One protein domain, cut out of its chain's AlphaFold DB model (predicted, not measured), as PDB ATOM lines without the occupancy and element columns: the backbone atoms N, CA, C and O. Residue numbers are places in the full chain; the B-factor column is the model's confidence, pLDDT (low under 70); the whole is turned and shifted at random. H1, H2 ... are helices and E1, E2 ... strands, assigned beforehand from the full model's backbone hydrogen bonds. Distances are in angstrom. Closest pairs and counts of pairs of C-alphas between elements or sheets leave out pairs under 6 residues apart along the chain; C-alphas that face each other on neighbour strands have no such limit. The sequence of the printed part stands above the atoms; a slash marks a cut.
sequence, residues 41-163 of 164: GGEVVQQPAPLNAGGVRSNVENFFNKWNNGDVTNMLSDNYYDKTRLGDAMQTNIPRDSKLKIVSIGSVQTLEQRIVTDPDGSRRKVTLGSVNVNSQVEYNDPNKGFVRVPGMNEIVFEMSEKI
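Overview. This is residues 41 to 163 of the 164 residues of an uncharacterized protein of Deltaproteobacteria bacterium ADurb.Bin135 (UniProt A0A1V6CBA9). The model is a long, twisted ribbon of three antiparallel strands, bowed along its length, with helix H1 lying slantwise over one face and the shorter helix H2 set off from the ribbon at the end of a long loop. The two hairpins of the ribbon, E1 with E2 and E2 with E3, make the long axis. The printed part has 123 residues, with two named helices followed by three named strands, in the sheet order E1, E2, E3. The class is mixed, helices and strands; the whole is loose, with a radius of gyration of the C-alphas of 17.2 A and spans of 58 by 29 by 19 A.

Arrangement. Begin at Gly 41: residues 43 to 44 pair, antiparallel, with residues 114 to 115 of E1, which is residues 99 to 117. Next comes H1, residues 53 to 68, on the sheet that E1 forms with E2, residues 123 to 141, and E3, residues 145 to 162. This makes two layers, a helix on one face of a sheet. The height of H1 over the sheet is 6.1 A. H1 lies over E2 with 4 C-alphas and only just over E3, with 3; on the local plane it runs slantwise to the strands, at 48 degrees to E2. H1 and E1 touch, and their closest C-alphas are those of Asn 68 and Lys 99, 5.6 A apart. H2, residues 83 to 92, is not on the sheet and is apart from H1, E2 and E3. The strands form a meander, each the antiparallel neighbour of the one before. In the hairpin of E1 and E2, look for N 101 and O 136, 2.8 A apart and within hydrogen-bond range; in that of E2 and E3, for N 133 and O 153, also 2.8 A. In H1 and H2 every O i to N i+4 pair is within hydrogen-bond range.

Along the chain. Find C-alpha 53 at (-27.774, 24.638, -30.691); from there H1 runs 22.6 A to C-alpha 68. H2 spans 14.4 A. E1 spans 39.5 A and bends by 94 degrees at residue 104. E2 spans 50.2 A and bends by 60 degrees at residue 132. E3 spans 48.1 A, bends by 62 degrees at residue 152 and ends with C-alpha 162 at (-24.921, 30.083, -14.299).

Size, cuts and confidence. The outline is only just a rod, and the two C-alphas farthest apart, those of Gly 121 and Asn 143, are 59.9 A from each other. The printed part has no cut. The link from H1 to H2, 14 residues, is long; those from E1 to E2 and from E2 to E3 are tight. The mean pLDDT of the printed part is 89.8, and no printed residue is under 70.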
ATOM      1  N   GLY A  41     -32.085  18.652  -7.254       85.06
ATOM      2  CA  GLY A  41     -33.169  19.421  -6.637       85.06
ATOM      3  C   GLY A  41     -33.456  20.732  -7.383       85.06
ATOM      4  O   GLY A  41     -32.950  20.964  -8.478       85.06
ATOM      5  N   GLY A  42     -34.250  21.613  -6.780       88.25
ATOM      6  CA  GLY A  42     -34.518  22.948  -7.319       88.25
ATOM      7  C   GLY A  42     -35.883  23.102  -7.987       88.25
ATOM      8  O   GLY A  42     -36.681  22.169  -8.074       88.25
ATOM      9  N   GLU A  43     -36.154  24.327  -8.422       91.50
ATOM     10  CA  GLU A  43     -37.449  24.738  -8.957       91.50
ATOM     11  C   GLU A  43     -37.588  24.289 -10.411       91.50
ATOM     12  O   GLU A  43     -36.752  24.623 -11.253       91.50
ATOM     13  N   VAL A  44     -38.650  23.543 -10.721       92.00
ATOM     14  CA  VAL A  44     -38.954  23.135 -12.099       92.00
ATOM     15  C   VAL A  44     -39.400  24.351 -12.905       92.00
ATOM     16  O   VAL A  44     -40.337  25.058 -12.531       92.00
ATOM     17  N   VAL A  45     -38.754  24.571 -14.046       91.75
ATOM     18  CA  VAL A  45     -39.133  25.623 -14.989       91.75
ATOM     19  C   VAL A  45     -40.346  25.140 -15.781       91.75
ATOM     20  O   VAL A  45     -40.227  24.243 -16.611       91.75
ATOM     21  N   GLN A  46     -41.520  25.732 -15.534       89.19
ATOM     22  CA  GLN A  46     -42.768  25.299 -16.186       89.19
ATOM     23  C   GLN A  46     -42.758  25.477 -17.708       89.19
ATOM     24  O   GLN A  46     -43.398  24.709 -18.420       89.19
ATOM     25  N   GLN A  47     -42.017  26.468 -18.209       89.38
ATOM     26  CA  GLN A  47     -41.850  26.715 -19.637       89.38
ATOM     27  C   GLN A  47     -40.359  26.676 -19.997       89.38
ATOM     28  O   GLN A  47     -39.681  27.703 -19.906       89.38
ATOM     29  N   PRO A  48     -39.819  25.496 -20.359       88.44
ATOM     30  CA  PRO A  48     -38.406  25.359 -20.664       88.44
ATOM     31  C   PRO A  48     -37.993  26.213 -21.866       88.44
ATOM     32  O   PRO A  48     -38.642  26.211 -22.912       88.44
ATOM     33  N   ALA A  49     -36.878  26.920 -21.725       90.31
ATOM     34  CA  ALA A  49     -36.260  27.658 -22.811       90.31
ATOM     35  C   ALA A  49     -35.549  26.697 -23.787       90.31
ATOM     36  O   ALA A  49     -34.947  25.703 -23.346       90.31
ATOM     37  N   PRO A  50     -35.543  27.002 -25.097       90.19
ATOM     38  CA  PRO A  50     -34.758  26.256 -26.072       90.19
ATOM     39  C   PRO A  50     -33.268  26.235 -25.718       90.19
ATOM     40  O   PRO A  50     -32.701  27.226 -25.252       90.19
ATOM     41  N   LEU A  51     -32.627  25.095 -25.965       89.88
ATOM     42  CA  LEU A  51     -31.180  24.942 -25.848       89.88
ATOM     43  C   LEU A  51     -30.442  25.725 -26.942       89.88
ATOM     44  O   LEU A  51     -30.892  25.813 -28.084       89.88
ATOM     45  N   ASN A  52     -29.257  26.244 -26.610       89.00
ATOM     46  CA  ASN A  52     -28.367  26.841 -27.600       89.00
ATOM     47  C   ASN A  52     -27.773  25.738 -28.493       89.00
ATOM     48  O   ASN A  52     -26.912  24.972 -28.055       89.00
ATOM     49  N   ALA A  53     -28.205  25.676 -29.754       86.31
ATOM     50  CA  ALA A  53     -27.774  24.638 -30.691       86.31
ATOM     51  C   ALA A  53     -26.251  24.623 -30.936       86.31
ATOM     52  O   ALA A  53     -25.668  23.551 -31.079       86.31
ATOM     53  N   GLY A  54     -25.593  25.789 -30.948       88.38
ATOM     54  CA  GLY A  54     -24.139  25.890 -31.112       88.38
ATOM     55  C   GLY A  54     -23.371  25.328 -29.912       88.38
ATOM     56  O   GLY A  54     -22.407  24.585 -30.089       88.38
ATOM     57  N   GLY A  55     -23.844  25.615 -28.697       90.00
ATOM     58  CA  GLY A  55     -23.287  25.059 -27.461       90.00
ATOM     59  C   GLY A  55     -23.460  23.542 -27.383       90.00
ATOM     60  O   GLY A  55     -22.497  22.824 -27.124       90.00
ATOM     61  N   VAL A  56     -24.659  23.040 -27.699       91.25
ATOM     62  CA  VAL A  56     -24.923  21.591 -27.755       91.25
ATOM     63  C   VAL A  56     -24.021  20.915 -28.783       91.25
ATOM     64  O   VAL A  56     -23.389  19.911 -28.471       91.25
ATOM     65  N   ARG A  57     -23.890  21.493 -29.981       92.19
ATOM     66  CA  ARG A  57     -22.998  20.978 -31.023       92.19
ATOM     67  C   ARG A  57     -21.548  20.874 -30.551       92.19
ATOM     68  O   ARG A  57     -20.948  19.816 -30.711       92.19
ATOM     69  N   SER A  58     -21.011  21.934 -29.952       92.81
ATOM     70  CA  SER A  58     -19.634  21.936 -29.448       92.81
ATOM     71  C   SER A  58     -19.420  20.871 -28.365       92.81
ATOM     72  O   SER A  58     -18.413  20.162 -28.383       92.81
ATOM     73  N   ASN A  59     -20.399  20.681 -27.475       92.00
ATOM     74  CA  ASN A  59     -20.351  19.641 -26.448       92.00
ATOM     75  C   ASN A  59     -20.395  18.225 -27.043       92.00
ATOM     76  O   ASN A  59     -19.647  17.357 -26.594       92.00
ATOM     77  N   VAL A  60     -21.223  17.992 -28.069       93.19
ATOM     78  CA  VAL A  60     -21.278  16.710 -28.794       93.19
ATOM     79  C   VAL A  60     -19.952  16.432 -29.505       93.19
ATOM     80  O   VAL A  60     -19.411  15.337 -29.385       93.19
ATOM     81  N   GLU A  61     -19.384  17.416 -30.198       94.38
ATOM     82  CA  GLU A  61     -18.074  17.280 -30.852       94.38
ATOM     83  C   GLU A  61     -16.972  16.950 -29.830       94.38
ATOM     84  O   GLU A  61     -16.172  16.037 -30.048       94.38
ATOM     85  N   ASN A  62     -16.977  17.613 -28.669       92.69
ATOM     86  CA  ASN A  62     -16.062  17.307 -27.570       92.69
ATOM     87  C   ASN A  62     -16.264  15.889 -27.003       92.69
ATOM     88  O   ASN A  62     -15.285  15.193 -26.739       92.69
ATOM     89  N   PHE A  63     -17.512  15.429 -26.867       91.81
ATOM     90  CA  PHE A  63     -17.824  14.060 -26.442       91.81
ATOM     91  C   PHE A  63     -17.254  13.017 -27.409       91.81
ATOM     92  O   PHE A  63     -16.571  12.093 -26.973       91.81
ATOM     93  N   PHE A  64     -17.447  13.187 -28.720       92.56
ATOM     94  CA  PHE A  64     -16.897  12.271 -29.731       92.56
ATOM     95  C   PHE A  64     -15.365  12.280 -29.727       92.56
ATOM     96  O   PHE A  64     -14.733  11.231 -29.857       92.56
ATOM     97  N   ASN A  65     -14.751  13.448 -29.526       92.44
ATOM     98  CA  ASN A  65     -13.302  13.545 -29.378       92.44
ATOM     99  C   ASN A  65     -12.812  12.781 -28.142       92.44
ATOM    100  O   ASN A  65     -11.849  12.026 -28.241       92.44
ATOM    101  N   LYS A  66     -13.474  12.925 -26.992       90.62
ATOM    102  CA  LYS A  66     -13.122  12.187 -25.770       90.62
ATOM    103  C   LYS A  66     -13.351  10.683 -25.900       90.62
ATOM    104  O   LYS A  66     -12.489   9.913 -25.482       90.62
ATOM    105  N   TRP A  67     -14.438  10.270 -26.552       89.19
ATOM    106  CA  TRP A  67     -14.699   8.870 -26.897       89.19
ATOM    107  C   TRP A  67     -13.538   8.260 -27.687       89.19
ATOM    108  O   TRP A  67     -12.992   7.233 -27.294       89.19
ATOM    109  N   ASN A  68     -13.100   8.939 -28.751       90.31
ATOM    110  CA  ASN A  68     -12.006   8.479 -29.613       90.31
ATOM    111  C   ASN A  68     -10.633   8.439 -28.925       90.31
ATOM    112  O   ASN A  68      -9.716   7.813 -29.446       90.31
ATOM    113  N   ASN A  69     -10.487   9.100 -27.775       87.00
ATOM    114  CA  ASN A  69      -9.267   9.083 -26.967       87.00
ATOM    115  C   ASN A  69      -9.387   8.190 -25.716       87.00
ATOM    116  O   ASN A  69      -8.453   8.146 -24.918       87.00
ATOM    117  N   GLY A  70     -10.512   7.488 -25.523       82.25
ATOM    118  CA  GLY A  70     -10.726   6.596 -24.378       82.25
ATOM    119  C   GLY A  70     -10.997   7.296 -23.036       82.25
ATOM    120  O   GLY A  70     -10.919   6.649 -21.998       82.25
ATOM    121  N   ASP A  71     -11.330   8.592 -23.032       80.50
ATOM    122  CA  ASP A  71     -11.516   9.425 -21.824       80.50
ATOM    123  C   ASP A  71     -12.961   9.947 -21.701       80.50
ATOM    124  O   ASP A  71     -13.225  11.134 -21.493       80.50
ATOM    125  N   VAL A  72     -13.942   9.063 -21.903       83.69
ATOM    126  CA  VAL A  72     -15.364   9.444 -21.846       83.69
ATOM    127  C   VAL A  72     -16.002   9.213 -20.476       83.69
ATOM    128  O   VAL A  72     -17.031   9.810 -20.174       83.69
ATOM    129  N   THR A  73     -15.398   8.386 -19.619       83.38
ATOM    130  CA  THR A  73     -15.960   8.001 -18.309       83.38
ATOM    131  C   THR A  73     -16.208   9.203 -17.398       83.38
ATOM    132  O   THR A  73     -17.214   9.243 -16.690       83.38
ATOM    133  N   ASN A  74     -15.354  10.225 -17.493       84.50
ATOM    134  CA  ASN A  74     -15.478  11.493 -16.771       84.50
ATOM    135  C   ASN A  74     -16.636  12.383 -17.262       84.50
ATOM    136  O   ASN A  74     -17.009  13.330 -16.579       84.50
ATOM    137  N   MET A  75     -17.196  12.110 -18.443       84.12
ATOM    138  CA  MET A  75     -18.360  12.833 -18.976       84.12
ATOM    139  C   MET A  75     -19.691  12.187 -18.585       84.12
ATOM    140  O   MET A  75     -20.747  12.769 -18.825       84.12
ATOM    141  N   LEU A  76     -19.661  10.976 -18.025       85.31
ATOM    142  CA  LEU A  76     -20.864  10.257 -17.625       85.31
ATOM    143  C   LEU A  76     -21.399  10.851 -16.321       85.31
ATOM    144  O   LEU A  76     -20.642  11.019 -15.360       85.31
ATOM    145  N   SER A  77     -22.706  11.104 -16.252       80.62
ATOM    146  CA  SER A  77     -23.363  11.539 -15.012       80.62
ATOM    147  C   SER A  77     -23.125  10.527 -13.895       80.62
ATOM    148  O   SER A  77     -23.024   9.337 -14.164       80.62
ATOM    149  N   ASP A  78     -23.041  10.951 -12.635       79.06
ATOM    150  CA  ASP A  78     -22.818  10.040 -11.493       79.06
ATOM    151  C   ASP A  78     -23.849   8.916 -11.386       79.06
ATOM    152  O   ASP A  78     -23.528   7.824 -10.927       79.06
ATOM    153  N   ASN A  79     -25.041   9.149 -11.931       76.50
ATOM    154  CA  ASN A  79     -26.131   8.184 -11.991       76.50
ATOM    155  C   ASN A  79     -26.121   7.313 -13.260       76.50
ATOM    156  O   ASN A  79     -27.078   6.580 -13.504       76.50
ATOM    157  N   TYR A  80     -25.088   7.405 -14.102       80.75
ATOM    158  CA  TYR A  80     -24.995   6.609 -15.321       80.75
ATOM    159  C   TYR A  80     -24.943   5.119 -14.983       80.75
ATOM    160  O   TYR A  80     -24.139   4.674 -14.159       80.75
ATOM    161  N   TYR A  81     -25.802   4.352 -15.650       76.94
ATOM    162  CA  TYR A  81     -25.927   2.922 -15.426       76.94
ATOM    163  C   TYR A  81     -24.612   2.206 -15.761       76.94
ATOM    164  O   TYR A  81     -24.196   2.167 -16.916       76.94
ATOM    165  N   ASP A  82     -23.983   1.635 -14.735       82.19
ATOM    166  CA  ASP A  82     -22.799   0.779 -14.841       82.19
ATOM    167  C   ASP A  82     -21.633   1.412 -15.636       82.19
ATOM    168  O   ASP A  82     -21.163   0.893 -16.656       82.19
ATOM    169  N   LYS A  83     -21.155   2.573 -15.155       84.56
ATOM    170  CA  LYS A  83     -19.977   3.280 -15.704       84.56
ATOM    171  C   LYS A  83     -18.766   2.362 -15.878       84.56
ATOM    172  O   LYS A  83     -18.048   2.489 -16.870       84.56
ATOM    173  N   THR A  84     -18.543   1.465 -14.918       84.00
ATOM    174  CA  THR A  84     -17.423   0.519 -14.921       84.00
ATOM    175  C   THR A  84     -17.512  -0.401 -16.128       84.00
ATOM    176  O   THR A  84     -16.570  -0.452 -16.911       84.00
ATOM    177  N   ARG A  85     -18.675  -1.021 -16.369       84.12
ATOM    178  CA  ARG A  85     -18.864  -1.894 -17.532       84.12
ATOM    179  C   ARG A  85     -18.678  -1.167 -18.860       84.12
ATOM    180  O   ARG A  85     -18.148  -1.765 -19.794       84.12
ATOM    181  N   LEU A  86     -19.109   0.094 -18.977       84.31
ATOM    182  CA  LEU A  86     -18.843   0.873 -20.191       84.31
ATOM    183  C   LEU A  86     -17.338   1.107 -20.378       84.31
ATOM    184  O   LEU A  86     -16.829   0.904 -21.478       84.31
ATOM    185  N   GLY A  87     -16.639   1.504 -19.313       83.56
ATOM    186  CA  GLY A  87     -15.189   1.697 -19.327       83.56
ATOM    187  C   GLY A  87     -14.437   0.429 -19.732       83.56
ATOM    188  O   GLY A  87     -13.590   0.483 -20.624       83.56
ATOM    189  N   ASP A  88     -14.806  -0.714 -19.155       83.81
ATOM    190  CA  ASP A  88     -14.225  -2.015 -19.488       83.81
ATOM    191  C   ASP A  88     -14.498  -2.381 -20.952       83.81
ATOM    192  O   ASP A  88     -13.572  -2.695 -21.700       83.81
ATOM    193  N   ALA A  89     -15.748  -2.252 -21.412       83.00
ATOM    194  CA  ALA A  89     -16.119  -2.548 -22.795       83.00
ATOM    195  C   ALA A  89     -15.367  -1.669 -23.807       83.00
ATOM    196  O   ALA A  89     -14.993  -2.155 -24.877       83.00
ATOM    197  N   MET A  90     -15.109  -0.400 -23.477       81.56
ATOM    198  CA  MET A  90     -14.300   0.484 -24.317       81.56
ATOM    199  C   MET A  90     -12.845   0.025 -24.435       81.56
ATOM    200  O   MET A  90     -12.231   0.247 -25.475       81.56
ATOM    201  N   GLN A  91     -12.297  -0.625 -23.408       79.50
ATOM    202  CA  GLN A  91     -10.922  -1.124 -23.415       79.50
ATOM    203  C   GLN A  91     -10.792  -2.513 -24.051       79.50
ATOM    204  O   GLN A  91      -9.759  -2.808 -24.655       79.50
ATOM    205  N   THR A  92     -11.809  -3.372 -23.917       80.31
ATOM    206  CA  THR A  92     -11.715  -4.787 -24.312       80.31
ATOM    207  C   THR A  92     -12.409  -5.120 -25.627       80.31
ATOM    208  O   THR A  92     -11.936  -5.997 -26.347       80.31
ATOM    209  N   ASN A  93     -13.528  -4.460 -25.946       79.81
ATOM    210  CA  ASN A  93     -14.419  -4.881 -27.036       79.81
ATOM    211  C   ASN A  93     -14.351  -3.967 -28.265       79.81
ATOM    212  O   ASN A  93     -14.802  -4.358 -29.342       79.81
ATOM    213  N   ILE A  94     -13.818  -2.753 -28.117       81.12
ATOM    214  CA  ILE A  94     -13.689  -1.794 -29.215       81.12
ATOM    215  C   ILE A  94     -12.301  -1.952 -29.862       81.12
ATOM    216  O   ILE A  94     -11.294  -1.903 -29.150       81.12
ATOM    217  N   PRO A  95     -12.205  -2.123 -31.198       82.19
ATOM    218  CA  PRO A  95     -10.920  -2.132 -31.895       82.19
ATOM    219  C   PRO A  95     -10.104  -0.870 -31.589       82.19
ATOM    220  O   PRO A  95     -10.648   0.232 -31.574       82.19
ATOM    221  N   ARG A  96      -8.790  -1.007 -31.373       82.56
ATOM    222  CA  ARG A  96      -7.925   0.121 -30.955       82.56
ATOM    223  C   ARG A  96      -7.864   1.272 -31.958       82.56
ATOM    224  O   ARG A  96      -7.574   2.398 -31.575       82.56
ATOM    225  N   ASP A  97      -8.080   0.986 -33.234       87.00
ATOM    226  CA  ASP A  97      -8.092   1.968 -34.316       87.00
ATOM    227  C   ASP A  97      -9.507   2.467 -34.653       87.00
ATOM    228  O   ASP A  97      -9.672   3.255 -35.588       87.00
ATOM    229  N   SER A  98     -10.514   2.036 -33.886       89.69
ATOM    230  CA  SER A  98     -11.896   2.456 -34.060       89.69
ATOM    231  C   SER A  98     -12.068   3.939 -33.759       89.69
ATOM    232  O   SER A  98     -11.692   4.431 -32.697       89.69
ATOM    233  N   LYS A  99     -12.701   4.651 -34.690       92.69
ATOM    234  CA  LYS A  99     -13.052   6.063 -34.568       92.69
ATOM    235  C   LYS A  99     -14.536   6.256 -34.796       92.69
ATOM    236  O   LYS A  99     -15.089   5.818 -35.799       92.69
ATOM    237  N   LEU A 100     -15.162   6.987 -33.890       92.69
ATOM    238  CA  LEU A 100     -16.513   7.482 -34.032       92.69
ATOM    239  C   LEU A 100     -16.477   8.861 -34.707       92.69
ATOM    240  O   LEU A 100     -15.833   9.793 -34.219       92.69
ATOM    241  N   LYS A 101     -17.169   9.000 -35.837       95.25
ATOM    242  CA  LYS A 101     -17.320  10.257 -36.578       95.25
ATOM    243  C   LYS A 101     -18.750  10.758 -36.528       95.25
ATOM    244  O   LYS A 101     -19.688   9.975 -36.640       95.25
ATOM    245  N   ILE A 102     -18.900  12.073 -36.433       95.88
ATOM    246  CA  ILE A 102     -20.185  12.752 -36.604       95.88
ATOM    247  C   ILE A 102     -20.413  12.945 -38.103       95.88
ATOM    248  O   ILE A 102     -19.607  13.583 -38.776       95.88
ATOM    249  N   VAL A 103     -21.511  12.400 -38.619       96.31
ATOM    250  CA  VAL A 103     -21.973  12.624 -39.996       96.31
ATOM    251  C   VAL A 103     -22.867  13.860 -40.034       96.31
ATOM    252  O   VAL A 103     -22.671  14.753 -40.854       96.31
ATOM    253  N   SER A 104     -23.835  13.939 -39.121       95.25
ATOM    254  CA  SER A 104     -24.671  15.121 -38.940       95.25
ATOM    255  C   SER A 104     -25.294  15.157 -37.547       95.25
ATOM    256  O   SER A 104     -25.420  14.135 -36.874       95.25
ATOM    257  N   ILE A 105     -25.684  16.356 -37.117       94.12
ATOM    258  CA  ILE A 105     -26.419  16.582 -35.871       94.12
ATOM    259  C   ILE A 105     -27.833  17.001 -36.260       94.12
ATOM    260  O   ILE A 105     -28.009  17.908 -37.074       94.12
ATOM    261  N   GLY A 106     -28.812  16.282 -35.726       90.81
ATOM    262  CA  GLY A 106     -30.232  16.465 -35.981       90.81
ATOM    263  C   GLY A 106     -30.909  17.345 -34.936       90.81
ATOM    264  O   GLY A 106     -30.360  18.345 -34.476       90.81
ATOM    265  N   SER A 107     -32.141  16.975 -34.587       89.81
ATOM    266  CA  SER A 107     -32.966  17.727 -33.647       89.81
ATOM    267  C   SER A 107     -32.340  17.777 -32.254       89.81
ATOM    268  O   SER A 107     -31.869  16.766 -31.735       89.81
ATOM    269  N   VAL A 108     -32.373  18.971 -31.661       93.19
ATOM    270  CA  VAL A 108     -32.031  19.234 -30.259       93.19
ATOM    271  C   VAL A 108     -33.327  19.549 -29.524       93.19
ATOM    272  O   VAL A 108     -34.119  20.366 -29.997       93.19
ATOM    273  N   GLN A 109     -33.547  18.911 -28.381       92.69
ATOM    274  CA  GLN A 109     -34.765  19.056 -27.591       92.69
ATOM    275  C   GLN A 109     -34.433  19.318 -26.128       92.69
ATOM    276  O   GLN A 109     -33.544  18.690 -25.556       92.69
ATOM    277  N   THR A 110     -35.176  20.237 -25.517       93.75
ATOM    278  CA  THR A 110     -35.163  20.446 -24.069       93.75
ATOM    279  C   THR A 110     -36.188  19.504 -23.442       93.75
ATOM    280  O   THR A 110     -37.374  19.629 -23.731       93.75
ATOM    281  N   LEU A 111     -35.744  18.574 -22.594       92.44
ATOM    282  CA  LEU A 111     -36.618  17.605 -21.923       92.44
ATOM    283  C   LEU A 111     -37.100  18.123 -20.565       92.44
ATOM    284  O   LEU A 111     -38.277  18.015 -20.231       92.44
ATOM    285  N   GLU A 112     -36.190  18.694 -19.779       93.88
ATOM    286  CA  GLU A 112     -36.484  19.222 -18.448       93.88
ATOM    287  C   GLU A 112     -35.535  20.379 -18.119       93.88
ATOM    288  O   GLU A 112     -34.364  20.360 -18.500       93.88
ATOM    289  N   GLN A 113     -36.023  21.388 -17.396       94.75
ATOM    290  CA  GLN A 113     -35.194  22.467 -16.862       94.75
ATOM    291  C   GLN A 113     -35.513  22.718 -15.394       94.75
ATOM    292  O   GLN A 113     -36.679  22.782 -15.003       94.75
ATOM    293  N   ARG A 114     -34.462  22.897 -14.593       95.19
ATOM    294  CA  ARG A 114     -34.553  23.275 -13.181       95.19
ATOM    295  C   ARG A 114     -33.646  24.450 -12.868       95.19
ATOM    296  O   ARG A 114     -32.556  24.565 -13.428       95.19
ATOM    297  N   ILE A 115     -34.079  25.295 -11.942       94.12
ATOM    298  CA  ILE A 115     -33.230  26.308 -11.322       94.12
ATOM    299  C   ILE A 115     -32.771  25.770  -9.974       94.12
ATOM    300  O   ILE A 115     -33.575  25.535  -9.074       94.12
ATOM    301  N   VAL A 116     -31.464  25.574  -9.853       94.25
ATOM    302  CA  VAL A 116     -30.807  25.120  -8.631       94.25
ATOM    303  C   VAL A 116     -30.165  26.322  -7.960       94.25
ATOM    304  O   VAL A 116     -29.447  27.084  -8.608       94.25
ATOM    305  N   THR A 117     -30.433  26.479  -6.669       92.88
ATOM    306  CA  THR A 117     -29.733  27.434  -5.810       92.88
ATOM    307  C   THR A 117     -28.660  26.661  -5.058       92.88
ATOM    308  O   THR A 117     -28.980  25.745  -4.300       92.88
ATOM    309  N   ASP A 118     -27.400  26.981  -5.318       89.62
ATOM    310  CA  ASP A 118     -26.259  26.356  -4.663       89.62
ATOM    311  C   ASP A 118     -26.095  26.909  -3.224       89.62
ATOM    312  O   ASP A 118     -26.652  27.963  -2.894       89.62
ATOM    313  N   PRO A 119     -25.349  26.227  -2.331       88.88
ATOM    314  CA  PRO A 119     -25.197  26.650  -0.931       88.88
ATOM    315  C   PRO A 119     -24.579  28.044  -0.742       88.88
ATOM    316  O   PRO A 119     -24.772  28.663   0.300       88.88
ATOM    317  N   ASP A 120     -23.841  28.536  -1.739       90.75
ATOM    318  CA  ASP A 120     -23.251  29.878  -1.768       90.75
ATOM    319  C   ASP A 120     -24.251  30.974  -2.192       90.75
ATOM    320  O   ASP A 120     -23.883  32.141  -2.319       90.75
ATOM    321  N   GLY A 121     -25.518  30.607  -2.418       88.12
ATOM    322  CA  GLY A 121     -26.580  31.497  -2.880       88.12
ATOM    323  C   GLY A 121     -26.558  31.763  -4.386       88.12
ATOM    324  O   GLY A 121     -27.450  32.447  -4.894       88.12
ATOM    325  N   SER A 122     -25.580  31.229  -5.122       91.62
ATOM    326  CA  SER A 122     -25.561  31.337  -6.576       91.62
ATOM    327  C   SER A 122     -26.663  30.479  -7.197       91.62
ATOM    328  O   SER A 122     -27.087  29.460  -6.652       91.62
ATOM    329  N   ARG A 123     -27.187  30.927  -8.341       93.62
ATOM    330  CA  ARG A 123     -28.247  30.220  -9.066       93.62
ATOM    331  C   ARG A 123     -27.714  29.714 -10.392       93.62
ATOM    332  O   ARG A 123     -27.069  30.443 -11.150       93.62
ATOM    333  N   ARG A 124     -28.044  28.471 -10.711       93.88
ATOM    334  CA  ARG A 124     -27.722  27.849 -11.993       93.88
ATOM    335  C   ARG A 124     -28.944  27.173 -12.582       93.88
ATOM    336  O   ARG A 124     -29.772  26.603 -11.878       93.88
ATOM    337  N   LYS A 125     -29.049  27.241 -13.899       93.56
ATOM    338  CA  LYS A 125     -30.052  26.538 -14.683       93.56
ATOM    339  C   LYS A 125     -29.452  25.208 -15.112       93.56
ATOM    340  O   LYS A 125     -28.435  25.181 -15.802       93.56
ATOM    341  N   VAL A 126     -30.091  24.120 -14.712       94.06
ATOM    342  CA  VAL A 126     -29.741  22.766 -15.136       94.06
ATOM    343  C   VAL A 126     -30.761  22.324 -16.166       94.06
ATOM    344  O   VAL A 126     -31.963  22.369 -15.914       94.06
ATOM    345  N   THR A 127     -30.281  21.937 -17.338       93.75
ATOM    346  CA  THR A 127     -31.108  21.488 -18.453       93.75
ATOM    347  C   THR A 127     -30.793  20.039 -18.767       93.75
ATOM    348  O   THR A 127     -29.639  19.716 -19.033       93.75
ATOM    349  N   LEU A 128     -31.819  19.194 -18.787       93.88
ATOM    350  CA  LEU A 128     -31.767  17.892 -19.433       93.88
ATOM    351  C   LEU A 128     -32.170  18.075 -20.892       93.88
ATOM    352  O   LEU A 128     -33.280  18.530 -21.187       93.88
ATOM    353  N   GLY A 129     -31.253  17.757 -21.792       93.69
ATOM    354  CA  GLY A 129     -31.449  17.838 -23.229       93.69
ATOM    355  C   GLY A 129     -31.316  16.481 -23.900       93.69
ATOM    356  O   GLY A 129     -30.713  15.561 -23.353       93.69
ATOM    357  N   SER A 130     -31.860  16.384 -25.107       94.38
ATOM    358  CA  SER A 130     -31.615  15.281 -26.031       94.38
ATOM    359  C   SER A 130     -31.172  15.827 -27.384       94.38
ATOM    360  O   SER A 130     -31.643  16.881 -27.826       94.38
ATOM    361  N   VAL A 131     -30.242  15.132 -28.034       94.81
ATOM    362  CA  VAL A 131     -29.810  15.420 -29.400       94.81
ATOM    363  C   VAL A 131     -29.673  14.141 -30.212       94.81
ATOM    364  O   VAL A 131     -29.022  13.187 -29.790       94.81
ATOM    365  N   ASN A 132     -30.244  14.144 -31.414       95.12
ATOM    366  CA  ASN A 132     -30.038  13.073 -32.381       95.12
ATOM    367  C   ASN A 132     -28.747  13.305 -33.164       95.12
ATOM    368  O   ASN A 132     -28.537  14.381 -33.727       95.12
ATOM    369  N   VAL A 133     -27.891  12.293 -33.239       96.25
ATOM    370  CA  VAL A 133     -26.607  12.347 -33.934       96.25
ATOM    371  C   VAL A 133     -26.520  11.194 -34.921       96.25
ATOM    372  O   VAL A 133     -26.496  10.022 -34.543       96.25
ATOM    373  N   ASN A 134     -26.411  11.535 -36.202       96.44
ATOM    374  CA  ASN A 134     -25.960  10.587 -37.208       96.44
ATOM    375  C   ASN A 134     -24.455  10.437 -37.067       96.44
ATOM    376  O   ASN A 134     -23.701  11.406 -37.187       96.44
ATOM    377  N   SER A 135     -24.020   9.211 -36.840       95.56
ATOM    378  CA  SER A 135     -22.630   8.875 -36.589       95.56
ATOM    379  C   SER A 135     -22.180   7.700 -37.443       95.56
ATOM    380  O   SER A 135     -22.993   6.965 -38.005       95.56
ATOM    381  N   GLN A 136     -20.870   7.537 -37.555       95.38
ATOM    382  CA  GLN A 136     -20.251   6.422 -38.250       95.38
ATOM    383  C   GLN A 136     -19.064   5.923 -37.441       95.38
ATOM    384  O   GLN A 136     -18.181   6.705 -37.093       95.38
ATOM    385  N   VAL A 137     -19.033   4.622 -37.177       93.88
ATOM    386  CA  VAL A 137     -17.846   3.948 -36.652       93.88
ATOM    387  C   VAL A 137     -16.957   3.561 -37.830       93.88
ATOM    388  O   VAL A 137     -17.437   3.002 -38.816       93.88
ATOM    389  N   GLU A 138     -15.669   3.868 -37.738       94.75
ATOM    390  CA  GLU A 138     -14.649   3.536 -38.730       94.75
ATOM    391  C   GLU A 138     -13.512   2.762 -38.067       94.75
ATOM    392  O   GLU A 138     -12.970   3.238 -37.076       94.75
ATOM    393  N   TYR A 139     -13.130   1.607 -38.606       93.94
ATOM    394  CA  TYR A 139     -12.008   0.800 -38.103       93.94
ATOM    395  C   TYR A 139     -11.458  -0.105 -39.212       93.94
ATOM    396  O   TYR A 139     -12.118  -0.301 -40.235       93.94
ATOM    397  N   ASN A 140     -10.264  -0.668 -39.031       92.81
ATOM    398  CA  ASN A 140      -9.717  -1.673 -39.939       92.81
ATOM    399  C   ASN A 140      -9.977  -3.082 -39.399       92.81
ATOM    400  O   ASN A 140      -9.507  -3.465 -38.329       92.81
ATOM    401  N   ASP A 141     -10.710  -3.877 -40.170       89.38
ATOM    402  CA  ASP A 141     -10.898  -5.302 -39.934       89.38
ATOM    403  C   ASP A 141      -9.773  -6.085 -40.644       89.38
ATOM    404  O   ASP A 141      -9.576  -5.895 -41.849       89.38
ATOM    405  N   PRO A 142      -9.044  -6.985 -39.957       87.38
ATOM    406  CA  PRO A 142      -7.951  -7.750 -40.564       87.38
ATOM    407  C   PRO A 142      -8.353  -8.590 -41.785       87.38
ATOM    408  O   PRO A 142      -7.510  -8.879 -42.629       87.38
ATOM    409  N   ASN A 143      -9.626  -8.983 -41.886       92.69
ATOM    410  CA  ASN A 143     -10.147  -9.825 -42.961       92.69
ATOM    411  C   ASN A 143     -10.910  -9.018 -44.020       92.69
ATOM    412  O   ASN A 143     -10.919  -9.394 -45.189       92.69
ATOM    413  N   LYS A 144     -11.590  -7.937 -43.615       90.12
ATOM    414  CA  LYS A 144     -12.478  -7.148 -44.492       90.12
ATOM    415  C   LYS A 144     -11.876  -5.814 -44.945       90.12
ATOM    416  O   LYS A 144     -12.471  -5.144 -45.786       90.12
ATOM    417  N   GLY A 145     -10.714  -5.430 -44.420       91.62
ATOM    418  CA  GLY A 145     -10.103  -4.128 -44.672       91.62
ATOM    419  C   GLY A 145     -10.822  -3.007 -43.920       91.62
ATOM    420  O   GLY A 145     -11.347  -3.206 -42.829       91.62
ATOM    421  N   PHE A 146     -10.836  -1.804 -44.485       93.56
ATOM    422  CA  PHE A 146     -11.453  -0.649 -43.837       93.56
ATOM    423  C   PHE A 146     -12.988  -0.753 -43.818       93.56
ATOM    424  O   PHE A 146     -13.632  -0.812 -44.867       93.56
ATOM    425  N   VAL A 147     -13.577  -0.741 -42.622       93.81
ATOM    426  CA  VAL A 147     -15.016  -0.888 -42.383       93.81
ATOM    427  C   VAL A 147     -15.620   0.435 -41.917       93.81
ATOM    428  O   VAL A 147     -15.039   1.161 -41.111       93.81
ATOM    429  N   ARG A 148     -16.827   0.730 -42.415       95.00
ATOM    430  CA  ARG A 148     -17.673   1.849 -41.987       95.00
ATOM    431  C   ARG A 148     -19.037   1.329 -41.557       95.00
ATOM    432  O   ARG A 148     -19.721   0.694 -42.355       95.00
ATOM    433  N   VAL A 149     -19.442   1.632 -40.330       93.75
ATOM    434  CA  VAL A 149     -20.750   1.243 -39.788       93.75
ATOM    435  C   VAL A 149     -21.529   2.507 -39.420       93.75
ATOM    436  O   VAL A 149     -21.162   3.171 -38.448       93.75
ATOM    437  N   PRO A 150     -22.562   2.893 -40.192       95.62
ATOM    438  CA  PRO A 150     -23.395   4.042 -39.862       95.62
ATOM    439  C   PRO A 150     -24.376   3.715 -38.729       95.62
ATOM    440  O   PRO A 150     -24.816   2.575 -38.583       95.62
ATOM    441  N   GLY A 151     -24.767   4.732 -37.963       93.81
ATOM    442  CA  GLY A 151     -25.773   4.612 -36.912       93.81
ATOM    443  C   GLY A 151     -26.368   5.959 -36.512       93.81
ATOM    444  O   GLY A 151     -25.665   6.972 -36.466       93.81
ATOM    445  N   MET A 152     -27.664   5.961 -36.206       93.38
ATOM    446  CA  MET A 152     -28.352   7.087 -35.575       93.38
ATOM    447  C   MET A 152     -28.391   6.844 -34.069       93.38
ATOM    448  O   MET A 152     -28.899   5.813 -33.634       93.38
ATOM    449  N   ASN A 153     -27.878   7.794 -33.293       90.94
ATOM    450  CA  ASN A 153     -27.846   7.716 -31.838       90.94
ATOM    451  C   ASN A 153     -28.547   8.923 -31.223       90.94
ATOM    452  O   ASN A 153     -28.328  10.056 -31.652       90.94
ATOM    453  N   GLU A 154     -29.343   8.685 -30.189       92.00
ATOM    454  CA  GLU A 154     -29.856   9.739 -29.320       92.00
ATOM    455  C   GLU A 154     -28.906   9.904 -28.130       92.00
ATOM    456  O   GLU A 154     -28.590   8.937 -27.435       92.00
ATOM    457  N   ILE A 155     -28.438  11.129 -27.896       91.06
ATOM    458  CA  ILE A 155     -27.607  11.468 -26.742       91.06
ATOM    459  C   ILE A 155     -28.437  12.325 -25.801       91.06
ATOM    460  O   ILE A 155     -28.778  13.463 -26.125       91.06
ATOM    461  N   VAL A 156     -28.715  11.784 -24.619       91.69
ATOM    462  CA  VAL A 156     -29.315  12.526 -23.511       91.69
ATOM    463  C   VAL A 156     -28.196  13.099 -22.649       91.69
ATOM    464  O   VAL A 156     -27.269  12.381 -22.271       91.69
ATOM    465  N   PHE A 157     -28.265  14.391 -22.350       90.88
ATOM    466  CA  PHE A 157     -27.208  15.107 -21.641       90.88
ATOM    467  C   PHE A 157     -27.765  16.072 -20.600       90.88
ATOM    468  O   PHE A 157     -28.852  16.628 -20.751       90.88
ATOM    469  N   GLU A 158     -26.965  16.318 -19.567       92.06
ATOM    470  CA  GLU A 158     -27.203  17.370 -18.586       92.06
ATOM    471  C   GLU A 158     -26.260  18.545 -18.857       92.06
ATOM    472  O   GLU A 158     -25.058  18.368 -19.059       92.06
ATOM    473  N   MET A 159     -26.799  19.762 -18.863       90.50
ATOM    474  CA  MET A 159     -26.036  20.993 -19.046       90.50
ATOM    475  C   MET A 159     -26.347  21.963 -17.913       90.50
ATOM    476  O   MET A 159     -27.512  22.231 -17.625       90.50
ATOM    477  N   SER A 160     -25.307  22.507 -17.283       90.75
ATOM    478  CA  SER A 160     -25.435  23.454 -16.176       90.75
ATOM    479  C   SER A 160     -24.876  24.816 -16.576       90.75
ATOM    480  O   SER A 160     -23.706  24.933 -16.928       90.75
ATOM    481  N   GLU A 161     -25.701  25.854 -16.482       90.31
ATOM    482  CA  GLU A 161     -25.352  27.231 -16.845       90.31
ATOM    483  C   GLU A 161     -25.605  28.158 -15.652       90.31
ATOM    484  O   GLU A 161     -26.670  28.096 -15.038       90.31
ATOM    485  N   LYS A 162     -24.663  29.048 -15.315       89.50
ATOM    486  CA  LYS A 162     -24.921  30.083 -14.299       89.50
ATOM    487  C   LYS A 162     -25.979  31.062 -14.804       89.50
ATOM    488  O   LYS A 162     -25.889  31.540 -15.934       89.50
ATOM    489  N   ILE A 163     -26.952  31.373 -13.953       86.62
ATOM    490  CA  ILE A 163     -27.926  32.435 -14.212       86.62
ATOM    491  C   ILE A 163     -27.240  33.743 -13.812       86.62
ATOM    492  O   ILE A 163     -26.782  33.869 -12.678       86.62
TER     493      ILE A 163